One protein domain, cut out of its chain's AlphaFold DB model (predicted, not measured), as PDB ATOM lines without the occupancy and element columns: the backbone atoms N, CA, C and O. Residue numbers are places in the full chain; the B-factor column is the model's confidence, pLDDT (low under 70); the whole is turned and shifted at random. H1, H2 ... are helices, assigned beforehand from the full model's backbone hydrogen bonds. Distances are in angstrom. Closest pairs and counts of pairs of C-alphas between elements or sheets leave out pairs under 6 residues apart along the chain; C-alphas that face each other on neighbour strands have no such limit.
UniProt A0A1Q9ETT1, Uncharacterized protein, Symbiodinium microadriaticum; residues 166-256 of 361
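AT A GLANCE: This is residues 166 to 256 of the 361 residues of an uncharacterized protein of Symbiodinium microadriaticum (UniProt A0A1Q9ETT1). Six helices make a loose ring with few contacts and an empty middle: H4 packs steeply on H5, short H2 packs on H4, and H1 closes the ring near H6. The 91 printed residues hold H1 to H6 in chain order and no named strand: all helix. The whole is compact, with radius of gyration of the C-alphas 13.5 A and spans 33 by 30 by 24 A.

HOW THE PARTS SIT: Start at H6, residues 240 to 255, close but not clearly touching H5, residues 223 to 232; closest C-alphas Val 224 and Ala 246, 5.6 A. Likewise close is H3, residues 201 to 208, about perpendicular at 79 degrees; closest C-alphas Trp 203 and Leu 242, 7.6 A. H5 touches H4, residues 212 to 221, at a steep tilt of 60 degrees, opposite ways; closest C-alphas Ala 218 and Ala 226, 5.1 A. H4 touches H2, residues 188 to 191; closest C-alphas Ser 189 and Leu 215, 6.4 A. H1, residues 166 to 178, and H6 are near each other, with 6 pairs of C-alphas within 10 A. Each O i to N i+4 pair is within hydrogen-bond range in H1, H3, H4, H5 and H6; H2 is too short for one.

IN THESE COORDINATES: Find C-alpha 240 at (116.651, 241.997, 259.453); H6 runs 22.1 A to C-alpha 255. H1 runs 17.7 A from C-alpha 166 at (107.481, 225.884, 269.391).

THE WHOLE: The printed part has no cut and no long link. Residues 166 to 198 and 248 to 256 are among the 46 under pLDDT 70.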
ATOM      1  N   ALA A 166     108.675 226.537 269.911       47.19
ATOM      2  CA  ALA A 166     107.481 225.884 269.391       47.19
ATOM      3  C   ALA A 166     106.433 226.900 268.916       47.19
ATOM      4  O   ALA A 166     105.690 226.611 267.984       47.19
ATOM      5  N   GLU A 167     106.401 228.096 269.502       50.28
ATOM      6  CA  GLU A 167     105.542 229.192 269.049       50.28
ATOM      7  C   GLU A 167     106.015 229.753 267.701       50.28
ATOM      8  O   GLU A 167     105.225 229.818 266.763       50.28
ATOM      9  N   GLN A 168     107.325 229.981 267.542       52.81
ATOM     10  CA  GLN A 168     107.921 230.351 266.248       52.81
ATOM     11  C   GLN A 168     107.721 229.267 265.175       52.81
ATOM     12  O   GLN A 168     107.440 229.570 264.016       52.81
ATOM     13  N   LEU A 169     107.819 227.987 265.548       49.47
ATOM     14  CA  LEU A 169     107.523 226.866 264.649       49.47
ATOM     15  C   LEU A 169     106.040 226.780 264.279       49.47
ATOM     16  O   LEU A 169     105.736 226.422 263.144       49.47
ATOM     17  N   ARG A 170     105.115 227.105 265.191       52.91
ATOM     18  CA  ARG A 170     103.678 227.181 264.885       52.91
ATOM     19  C   ARG A 170     103.353 228.339 263.965       52.91
ATOM     20  O   ARG A 170     102.537 228.157 263.074       52.91
ATOM     21  N   GLU A 171     103.981 229.491 264.161       53.16
ATOM     22  CA  GLU A 171     103.822 230.643 263.278       53.16
ATOM     23  C   GLU A 171     104.344 230.312 261.873       53.16
ATOM     24  O   GLU A 171     103.608 230.431 260.896       53.16
ATOM     25  N   ALA A 172     105.552 229.746 261.774       51.34
ATOM     26  CA  ALA A 172     106.105 229.265 260.509       51.34
ATOM     27  C   ALA A 172     105.229 228.172 259.865       51.34
ATOM     28  O   ALA A 172     104.993 228.191 258.658       51.34
ATOM     29  N   HIS A 173     104.702 227.234 260.655       49.56
ATOM     30  CA  HIS A 173     103.785 226.200 260.173       49.56
ATOM     31  C   HIS A 173     102.430 226.775 259.736       49.56
ATOM     32  O   HIS A 173     101.864 226.314 258.749       49.56
ATOM     33  N   GLY A 174     101.921 227.798 260.421       52.03
ATOM     34  CA  GLY A 174     100.711 228.526 260.045       52.03
ATOM     35  C   GLY A 174     100.885 229.252 258.715       52.03
ATOM     36  O   GLY A 174     100.031 229.138 257.843       52.03
ATOM     37  N   ILE A 175     102.038 229.892 258.503       50.41
ATOM     38  CA  ILE A 175     102.392 230.517 257.221       50.41
ATOM     39  C   ILE A 175     102.481 229.451 256.119       50.41
ATOM     40  O   ILE A 175     101.899 229.616 255.051       50.41
ATOM     41  N   LEU A 176     103.143 228.319 256.383       46.59
ATOM     42  CA  LEU A 176     103.299 227.234 255.407       46.59
ATOM     43  C   LEU A 176     101.986 226.513 255.069       46.59
ATOM     44  O   LEU A 176     101.817 226.068 253.937       46.59
ATOM     45  N   THR A 177     101.063 226.382 256.025       45.59
ATOM     46  CA  THR A 177      99.744 225.756 255.807       45.59
ATOM     47  C   THR A 177      98.729 226.717 255.191       45.59
ATOM     48  O   THR A 177      97.821 226.262 254.501       45.59
ATOM     49  N   ALA A 178      98.905 228.029 255.377       47.31
ATOM     50  CA  ALA A 178      98.138 229.066 254.690       47.31
ATOM     51  C   ALA A 178      98.566 229.264 253.225       47.31
ATOM     52  O   ALA A 178      97.824 229.870 252.451       47.31
ATOM     53  N   LEU A 179      99.731 228.744 252.816       45.41
ATOM     54  CA  LEU A 179     100.102 228.686 251.405       45.41
ATOM     55  C   LEU A 179      99.176 227.696 250.677       45.41
ATOM     56  O   LEU A 179      99.111 226.527 251.067       45.41
ATOM     57  N   PRO A 180      98.501 228.114 249.590       54.88
ATOM     58  CA  PRO A 180      97.786 227.192 248.717       54.88
ATOM     59  C   PRO A 180      98.695 226.023 248.314       54.88
ATOM     60  O   PRO A 180      99.888 226.210 248.083       54.88
ATOM     61  N   ALA A 181      98.156 224.810 248.180       47.19
ATOM     62  CA  ALA A 181      98.950 223.641 247.775       47.19
ATOM     63  C   ALA A 181      99.631 223.831 246.401       47.19
ATOM     64  O   ALA A 181     100.687 223.259 246.129       47.19
ATOM     65  N   GLU A 182      99.037 224.664 245.548       43.94
ATOM     66  CA  GLU A 182      99.601 225.126 244.275       43.94
ATOM     67  C   GLU A 182     100.828 226.013 244.490       43.94
ATOM     68  O   GLU A 182     101.791 225.936 243.729       43.94
ATOM     69  N   ALA A 183     100.840 226.785 245.578       48.66
ATOM     70  CA  ALA A 183     101.905 227.714 245.876       48.66
ATOM     71  C   ALA A 183     103.192 227.040 246.368       48.66
ATOM     72  O   ALA A 183     104.288 227.517 246.082       48.66
ATOM     73  N   GLN A 184     103.059 225.891 247.038       52.53
ATOM     74  CA  GLN A 184     104.178 225.057 247.495       52.53
ATOM     75  C   GLN A 184     104.899 224.319 246.353       52.53
ATOM     76  O   GLN A 184     105.958 223.735 246.571       52.53
ATOM     77  N   ARG A 185     104.313 224.291 245.149       49.97
ATOM     78  CA  ARG A 185     104.854 223.574 243.981       49.97
ATOM     79  C   ARG A 185     105.490 224.486 242.944       49.97
ATOM     80  O   ARG A 185     106.114 223.982 242.014       49.97
ATOM     81  N   LEU A 186     105.295 225.794 243.069       50.88
ATOM     82  CA  LEU A 186     105.828 226.751 242.117       50.88
ATOM     83  C   LEU A 186     107.256 227.129 242.532       50.88
ATOM     84  O   LEU A 186     107.463 227.497 243.691       50.88
ATOM     85  N   PRO A 187     108.236 227.026 241.615       58.25
ATOM     86  CA  PRO A 187     109.583 227.520 241.871       58.25
ATOM     87  C   PRO A 187     109.510 229.019 242.197       58.25
ATOM     88  O   PRO A 187     108.599 229.711 241.735       58.25
ATOM     89  N   ILE A 188     110.425 229.523 243.029       61.56
ATOM     90  CA  ILE A 188     110.421 230.927 243.483       61.56
ATOM     91  C   ILE A 188     110.470 231.862 242.267       61.56
ATOM     92  O   ILE A 188     109.766 232.872 242.219       61.56
ATOM     93  N   SER A 189     111.218 231.456 241.241       60.06
ATOM     94  CA  SER A 189     111.274 232.091 239.923       60.06
ATOM     95  C   SER A 189     109.909 232.250 239.235       60.06
ATOM     96  O   SER A 189     109.707 233.210 238.497       60.06
ATOM     97  N   GLY A 190     108.944 231.365 239.503       62.81
ATOM     98  CA  GLY A 190     107.599 231.390 238.920       62.81
ATOM     99  C   GLY A 190     106.679 232.493 239.455       62.81
ATOM    100  O   GLY A 190     105.634 232.737 238.856       62.81
ATOM    101  N   TYR A 191     107.048 233.160 240.553       58.34
ATOM    102  CA  TYR A 191     106.279 234.278 241.116       58.34
ATOM    103  C   TYR A 191     106.724 235.647 240.607       58.34
ATOM    104  O   TYR A 191     105.997 236.625 240.754       58.34
ATOM    105  N   LEU A 192     107.879 235.751 239.957       57.56
ATOM    106  CA  LEU A 192     108.299 237.001 239.334       57.56
ATOM    107  C   LEU A 192     107.542 237.164 238.007       57.56
ATOM    108  O   LEU A 192     107.591 236.260 237.174       57.56
ATOM    109  N   PRO A 193     106.803 238.271 237.795       62.09
ATOM    110  CA  PRO A 193     107.180 239.631 238.195       62.09
ATOM    111  C   PRO A 193     106.310 240.279 239.291       62.09
ATOM    112  O   PRO A 193     106.327 241.504 239.421       62.09
ATOM    113  N   HIS A 194     105.518 239.519 240.054       69.75
ATOM    114  CA  HIS A 194     104.628 240.101 241.062       69.75
ATOM    115  C   HIS A 194     104.878 239.499 242.444       69.75
ATOM    116  O   HIS A 194     104.774 238.283 242.608       69.75
ATOM    117  N   PRO A 195     105.159 240.323 243.468       68.69
ATOM    118  CA  PRO A 195     105.355 239.792 244.800       68.69
ATOM    119  C   PRO A 195     104.072 239.095 245.269       68.69
ATOM    120  O   PRO A 195     102.974 239.631 245.079       68.69
ATOM    121  N   PRO A 196     104.177 237.906 245.883       64.38
ATOM    122  CA  PRO A 196     103.011 237.239 246.427       64.38
ATOM    123  C   PRO A 196     102.314 238.141 247.462       64.38
ATOM    124  O   PRO A 196     102.997 238.748 248.287       64.38
ATOM    125  N   PRO A 197     100.971 238.216 247.485       67.31
ATOM    126  CA  PRO A 197     100.239 239.155 248.345       67.31
ATOM    127  C   PRO A 197     100.388 238.860 249.845       67.31
ATOM    128  O   PRO A 197     100.080 239.705 250.678       67.31
ATOM    129  N   TRP A 198     100.846 237.657 250.194       69.75
ATOM    130  CA  TRP A 198     101.131 237.241 251.566       69.75
ATOM    131  C   TRP A 198     102.537 237.639 252.038       69.75
ATOM    132  O   TRP A 198     102.857 237.467 253.213       69.75
ATOM    133  N   LEU A 199     103.388 238.141 251.142       71.94
ATOM    134  CA  LEU A 199     104.766 238.474 251.455       71.94
ATOM    135  C   LEU A 199     104.858 239.938 251.933       71.94
ATOM    136  O   LEU A 199     104.421 240.838 251.213       71.94
ATOM    137  N   PRO A 200     105.426 240.218 253.122       76.56
ATOM    138  CA  PRO A 200     105.576 241.586 253.617       76.56
ATOM    139  C   PRO A 200     106.359 242.476 252.640       76.56
ATOM    140  O   PRO A 200     107.321 242.012 252.034       76.56
ATOM    141  N   GLY A 201     106.012 243.765 252.549       80.25
ATOM    142  CA  GLY A 201     106.628 244.724 251.610       80.25
ATOM    143  C   GLY A 201     108.165 244.666 251.535       80.25
ATOM    144  O   GLY A 201     108.696 244.434 250.456       80.25
ATOM    145  N   PRO A 202     108.903 244.722 252.662       79.56
ATOM    146  CA  PRO A 202     110.367 244.649 252.636       79.56
ATOM    147  C   PRO A 202     110.928 243.325 252.097       79.56
ATOM    148  O   PRO A 202     112.026 243.295 251.547       79.56
ATOM    149  N   TRP A 203     110.198 242.220 252.270       77.62
ATOM    150  CA  TRP A 203     110.560 240.924 251.694       77.62
ATOM    151  C   TRP A 203     110.275 240.887 250.197       77.62
ATOM    152  O   TRP A 203     111.092 240.382 249.435       77.62
ATOM    153  N   ALA A 204     109.126 241.421 249.789       79.44
ATOM    154  CA  ALA A 204     108.744 241.552 248.395       79.44
ATOM    155  C   ALA A 204     109.762 242.386 247.614       79.44
ATOM    156  O   ALA A 204     110.303 241.897 246.629       79.44
ATOM    157  N   ASP A 205     110.088 243.583 248.096       80.56
ATOM    158  CA  ASP A 205     111.044 244.487 247.448       80.56
ATOM    159  C   ASP A 205     112.435 243.855 247.339       80.56
ATOM    160  O   ASP A 205     113.095 243.953 246.304       80.56
ATOM    161  N   PHE A 206     112.857 243.149 248.391       84.00
ATOM    162  CA  PHE A 206     114.114 242.415 248.390       84.00
ATOM    163  C   PHE A 206     114.110 241.284 247.356       84.00
ATOM    164  O   PHE A 206     115.005 241.250 246.521       84.00
ATOM    165  N   LEU A 207     113.108 240.393 247.367       81.06
ATOM    166  CA  LEU A 207     113.048 239.252 246.443       81.06
ATOM    167  C   LEU A 207     112.890 239.685 244.980       81.06
ATOM    168  O   LEU A 207     113.471 239.061 244.098       81.06
ATOM    169  N   MET A 208     112.141 240.760 244.732       82.75
ATOM    170  CA  MET A 208     111.979 241.364 243.407       82.75
ATOM    171  C   MET A 208     113.270 242.021 242.897       82.75
ATOM    172  O   MET A 208     113.451 242.143 241.688       82.75
ATOM    173  N   GLY A 209     114.154 242.453 243.802       84.25
ATOM    174  CA  GLY A 209     115.455 243.042 243.478       84.25
ATOM    175  C   GLY A 209     116.584 242.025 243.286       84.25
ATOM    176  O   GLY A 209     117.701 242.429 242.963       84.25
ATOM    177  N   LEU A 210     116.328 240.729 243.496       85.50
ATOM    178  CA  LEU A 210     117.328 239.683 243.298       85.50
ATOM    179  C   LEU A 210     117.500 239.369 241.811       85.50
ATOM    180  O   LEU A 210     116.535 239.251 241.058       85.50
ATOM    181  N   GLU A 211     118.751 239.185 241.397       89.12
ATOM    182  CA  GLU A 211     119.068 238.718 240.050       89.12
ATOM    183  C   GLU A 211     118.548 237.287 239.839       89.12
ATOM    184  O   GLU A 211     118.555 236.463 240.757       89.12
ATOM    185  N   SER A 212     118.144 236.949 238.610       84.56
ATOM    186  CA  SER A 212     117.627 235.610 238.286       84.56
ATOM    187  C   SER A 212     118.621 234.494 238.623       84.56
ATOM    188  O   SER A 212     118.217 233.441 239.107       84.56
ATOM    189  N   ALA A 213     119.922 234.754 238.453       86.88
ATOM    190  CA  ALA A 213     120.992 233.819 238.803       86.88
ATOM    191  C   ALA A 213     121.006 233.475 240.302       86.88
ATOM    192  O   ALA A 213     121.234 232.326 240.677       86.88
ATOM    193  N   PHE A 214     120.705 234.451 241.164       88.25
ATOM    194  CA  PHE A 214     120.620 234.221 242.602       88.25
ATOM    195  C   PHE A 214     119.416 233.342 242.960       88.25
ATOM    196  O   PHE A 214     119.505 232.487 243.838       88.25
ATOM    197  N   LEU A 215     118.281 233.540 242.289       85.44
ATOM    198  CA  LEU A 215     117.073 232.755 242.544       85.44
ATOM    199  C   LEU A 215     117.245 231.300 242.111       85.44
ATOM    200  O   LEU A 215     116.840 230.406 242.848       85.44
ATOM    201  N   GLU A 216     117.910 231.062 240.981       85.25
ATOM    202  CA  GLU A 216     118.304 229.714 240.561       85.25
ATOM    203  C   GLU A 216     119.232 229.057 241.593       85.25
ATOM    204  O   GLU A 216     119.040 227.899 241.969       85.25
ATOM    205  N   GLU A 217     120.208 229.799 242.125       85.19
ATOM    206  CA  GLU A 217     121.076 229.299 243.192       85.19
ATOM    207  C   GLU A 217     120.297 229.010 244.488       85.19
ATOM    208  O   GLU A 217     120.521 227.978 245.125       85.19
ATOM    209  N   ALA A 218     119.341 229.864 244.861       84.31
ATOM    210  CA  ALA A 218     118.470 229.669 246.018       84.31
ATOM    211  C   ALA A 218     117.541 228.455 245.864       84.31
ATOM    212  O   ALA A 218     117.254 227.784 246.857       84.31
ATOM    213  N   GLU A 219     117.100 228.141 244.646       83.69
ATOM    214  CA  GLU A 219     116.340 226.926 244.346       83.69
ATOM    215  C   GLU A 219     117.214 225.665 244.448       83.69
ATOM    216  O   GLU A 219     116.751 224.639 244.948       83.69
ATOM    217  N   MET A 220     118.487 225.739 244.042       84.94
ATOM    218  CA  MET A 220     119.411 224.599 244.099       84.94
ATOM    219  C   MET A 220     119.979 224.325 245.497       84.94
ATOM    220  O   MET A 220     120.045 223.170 245.919       84.94
ATOM    221  N   LEU A 221     120.431 225.363 246.205       82.31
ATOM    222  CA  LEU A 221     121.138 225.247 247.490       82.31
ATOM    223  C   LEU A 221     120.223 225.492 248.697       82.31
ATOM    224  O   LEU A 221     120.569 225.173 249.834       82.31
ATOM    225  N   GLY A 222     119.039 226.052 248.457       81.88
ATOM    226  CA  GLY A 222     118.166 226.576 249.492       81.88
ATOM    227  C   GLY A 222     118.471 228.042 249.810       81.88
ATOM    228  O   GLY A 222     119.620 228.483 249.876       81.88
ATOM    229  N   LEU A 223     117.405 228.800 250.079       79.12
ATOM    230  CA  LEU A 223     117.443 230.253 250.273       79.12
ATOM    231  C   LEU A 223     118.452 230.708 251.342       79.12
ATOM    232  O   LEU A 223     119.151 231.698 251.160       79.12
ATOM    233  N   VAL A 224     118.570 229.978 252.455       79.94
ATOM    234  CA  VAL A 224     119.476 230.345 253.560       79.94
ATOM    235  C   VAL A 224     120.949 230.273 253.143       79.94
ATOM    236  O   VAL A 224     121.752 231.120 253.549       79.94
ATOM    237  N   GLU A 225     121.315 229.268 252.350       84.06
ATOM    238  CA  GLU A 225     122.692 229.054 251.904       84.06
ATOM    239  C   GLU A 225     123.069 230.068 250.824       84.06
ATOM    240  O   GLU A 225     124.089 230.747 250.963       84.06
ATOM    241  N   ALA A 226     122.171 230.285 249.856       85.19
ATOM    242  CA  ALA A 226     122.327 231.318 248.836       85.19
ATOM    243  C   ALA A 226     122.510 232.713 249.460       85.19
ATOM    244  O   ALA A 226     123.480 233.405 249.159       85.19
ATOM    245  N   ILE A 227     121.664 233.109 250.420       84.25
ATOM    246  CA  ILE A 227     121.773 234.421 251.088       84.25
ATOM    247  C   ILE A 227     123.080 234.560 251.875       84.25
ATOM    248  O   ILE A 227     123.677 235.639 251.912       84.25
ATOM    249  N   SER A 228     123.547 233.479 252.505       84.31
ATOM    250  CA  SER A 228     124.809 233.489 253.254       84.31
ATOM    251  C   SER A 228     126.008 233.697 252.326       84.31
ATOM    252  O   SER A 228     126.901 234.486 252.644       84.31
ATOM    253  N   ARG A 229     126.005 233.030 251.167       88.56
ATOM    254  CA  ARG A 229     127.039 233.171 250.143       88.56
ATOM    255  C   ARG A 229     127.023 234.559 249.511       88.56
ATOM    256  O   ARG A 229     128.052 235.226 249.487       88.56
ATOM    257  N   TRP A 230     125.857 235.038 249.105       89.62
ATOM    258  CA  TRP A 230     125.709 236.358 248.497       89.62
ATOM    259  C   TRP A 230     126.167 237.487 249.420       89.62
ATOM    260  O   TRP A 230     126.859 238.404 248.985       89.62
ATOM    261  N   ARG A 231     125.912 237.376 250.732       87.50
ATOM    262  CA  ARG A 231     126.493 238.302 251.715       87.50
ATOM    263  C   ARG A 231     128.023 238.248 251.729       87.50
ATOM    264  O   ARG A 231     128.662 239.291 251.839       87.50
ATOM    265  N   SER A 232     128.617 237.056 251.656       91.12
ATOM    266  CA  SER A 232     130.080 236.903 251.645       91.12
ATOM    267  C   SER A 232     130.735 237.498 250.395       91.12
ATOM    268  O   SER A 232     131.878 237.941 250.457       91.12
ATOM    269  N   GLU A 233     129.984 237.578 249.297       94.31
ATOM    270  CA  GLU A 233     130.399 238.178 248.025       94.31
ATOM    271  C   GLU A 233     130.129 239.698 247.967       94.31
ATOM    272  O   GLU A 233     130.428 240.342 246.966       94.31
ATOM    273  N   GLY A 234     129.617 240.296 249.052       93.19
ATOM    274  CA  GLY A 234     129.359 241.737 249.146       93.19
ATOM    275  C   GLY A 234     127.984 242.175 248.632       93.19
ATOM    276  O   GLY A 234     127.789 243.359 248.359       93.19
ATOM    277  N   GLY A 235     127.031 241.249 248.504       89.62
ATOM    278  CA  GLY A 235     125.650 241.560 248.139       89.62
ATOM    279  C   GLY A 235     124.925 242.444 249.172       89.62
ATOM    280  O   GLY A 235     125.316 242.474 250.345       89.62
ATOM    281  N   PRO A 236     123.869 243.179 248.761       85.12
ATOM    282  CA  PRO A 236     123.095 244.038 249.647       85.12
ATOM    283  C   PRO A 236     122.592 243.327 250.905       85.12
ATOM    284  O   PRO A 236     122.251 242.148 250.915       85.12
ATOM    285  N   THR A 237     122.519 244.066 252.006       84.19
ATOM    286  CA  THR A 237     122.101 243.505 253.287       84.19
ATOM    287  C   THR A 237     120.620 243.099 253.228       84.19
ATOM    288  O   THR A 237     119.777 243.968 252.998       84.19
ATOM    289  N   PRO A 238     120.256 241.820 253.459       84.06
ATOM    290  CA  PRO A 238     118.852 241.415 253.483       84.06
ATOM    291  C   PRO A 238     118.111 242.066 254.665       84.06
ATOM    292  O   PRO A 238     118.755 242.373 255.678       84.06
ATOM    293  N   PRO A 239     116.774 242.225 254.597       82.88
ATOM    294  CA  PRO A 239     115.968 242.719 255.714       82.88
ATOM    295  C   PRO A 239     116.255 241.941 257.005       82.88
ATOM    296  O   PRO A 239     116.402 240.717 256.964       82.88
ATOM    297  N   SER A 240     116.324 242.622 258.155       76.75
ATOM    298  CA  SER A 240     116.651 241.997 259.453       76.75
ATOM    299  C   SER A 240     115.746 240.806 259.773       76.75
ATOM    300  O   SER A 240     116.246 239.745 260.130       76.75
ATOM    301  N   SER A 241     114.447 240.919 259.486       71.69
ATOM    302  CA  SER A 241     113.475 239.833 259.649       71.69
ATOM    303  C   SER A 241     113.857 238.552 258.902       71.69
ATOM    304  O   SER A 241     113.600 237.451 259.374       71.69
ATOM    305  N   LEU A 242     114.474 238.675 257.724       68.50
ATOM    306  CA  LEU A 242     114.908 237.525 256.937       68.50
ATOM    307  C   LEU A 242     116.148 236.887 257.555       68.50
ATOM    308  O   LEU A 242     116.261 235.662 257.610       68.50
ATOM    309  N   GLN A 243     117.068 237.718 258.044       70.25
ATOM    310  CA  GLN A 243     118.249 237.252 258.763       70.25
ATOM    311  C   GLN A 243     117.851 236.481 260.018       70.25
ATOM    312  O   GLN A 243     118.380 235.399 260.251       70.25
ATOM    313  N   ASP A 244     116.880 236.999 260.768       69.75
ATOM    314  CA  ASP A 244     116.371 236.389 261.992       69.75
ATOM    315  C   ASP A 244     115.698 235.041 261.711       69.75
ATOM    316  O   ASP A 244     115.940 234.069 262.430       69.75
ATOM    317  N   VAL A 245     114.918 234.934 260.628       66.81
ATOM    318  CA  VAL A 245     114.312 233.666 260.187       66.81
ATOM    319  C   VAL A 245     115.386 232.672 259.744       66.81
ATOM    320  O   VAL A 245     115.380 231.519 260.180       66.81
ATOM    321  N   ALA A 246     116.337 233.103 258.914       66.25
ATOM    322  CA  ALA A 246     117.427 232.255 258.439       66.25
ATOM    323  C   ALA A 246     118.289 231.731 259.600       66.25
ATOM    324  O   ALA A 246     118.643 230.550 259.644       66.25
ATOM    325  N   GLU A 247     118.584 232.594 260.570       70.00
ATOM    326  CA  GLU A 247     119.325 232.250 261.779       70.00
ATOM    327  C   GLU A 247     118.514 231.335 262.707       70.00
ATOM    328  O   GLU A 247     119.056 230.363 263.234       70.00
ATOM    329  N   SER A 248     117.205 231.557 262.844       63.75
ATOM    330  CA  SER A 248     116.315 230.668 263.604       63.75
ATOM    331  C   SER A 248     116.252 229.269 262.988       63.75
ATOM    332  O   SER A 248     116.382 228.276 263.704       63.75
ATOM    333  N   LEU A 249     116.157 229.164 261.659       61.44
ATOM    334  CA  LEU A 249     116.201 227.884 260.946       61.44
ATOM    335  C   LEU A 249     117.561 227.190 261.095       61.44
ATOM    336  O   LEU A 249     117.617 225.974 261.289       61.44
ATOM    337  N   ARG A 250     118.664 227.949 261.057       69.19
ATOM    338  CA  ARG A 250     120.015 227.420 261.291       69.19
ATOM    339  C   ARG A 250     120.163 226.872 262.710       69.19
ATOM    340  O   ARG A 250     120.663 225.760 262.878       69.19
ATOM    341  N   ARG A 251     119.698 227.611 263.721       69.00
ATOM    342  CA  ARG A 251     119.689 227.168 265.126       69.00
ATOM    343  C   ARG A 251     118.821 225.935 265.321       69.00
ATOM    344  O   ARG A 251     119.262 224.995 265.977       69.00
ATOM    345  N   LEU A 252     117.641 225.893 264.700       60.28
ATOM    346  CA  LEU A 252     116.772 224.721 264.723       60.28
ATOM    347  C   LEU A 252     117.488 223.501 264.127       60.28
ATOM    348  O   LEU A 252     117.553 222.459 264.777       60.28
ATOM    349  N   ARG A 253     118.113 223.643 262.950       67.56
ATOM    350  CA  ARG A 253     118.905 222.579 262.309       67.56
ATOM    351  C   ARG A 253     120.061 222.096 263.185       67.56
ATOM    352  O   ARG A 253     120.313 220.899 263.222       67.56
ATOM    353  N   ALA A 254     120.744 223.002 263.883       69.12
ATOM    354  CA  ALA A 254     121.818 222.655 264.814       69.12
ATOM    355  C   ALA A 254     121.306 221.983 266.104       69.12
ATOM    356  O   ALA A 254     122.023 221.185 266.701       69.12
ATOM    357  N   SER A 255     120.080 222.302 266.531       59.66
ATOM    358  CA  SER A 255     119.442 221.728 267.726       59.66
ATOM    359  C   SER A 255     118.801 220.358 267.491       59.66
ATOM    360  O   SER A 255     118.599 219.603 268.441       59.66
ATOM    361  N   LEU A 256     118.486 220.021 266.236       58.56
ATOM    362  CA  LEU A 256     118.037 218.682 265.884       58.56
ATOM    363  C   LEU A 256     119.209 217.716 266.112       58.56
ATOM    364  O   LEU A 256     120.297 217.962 265.582       58.56
TER     365      LEU A 256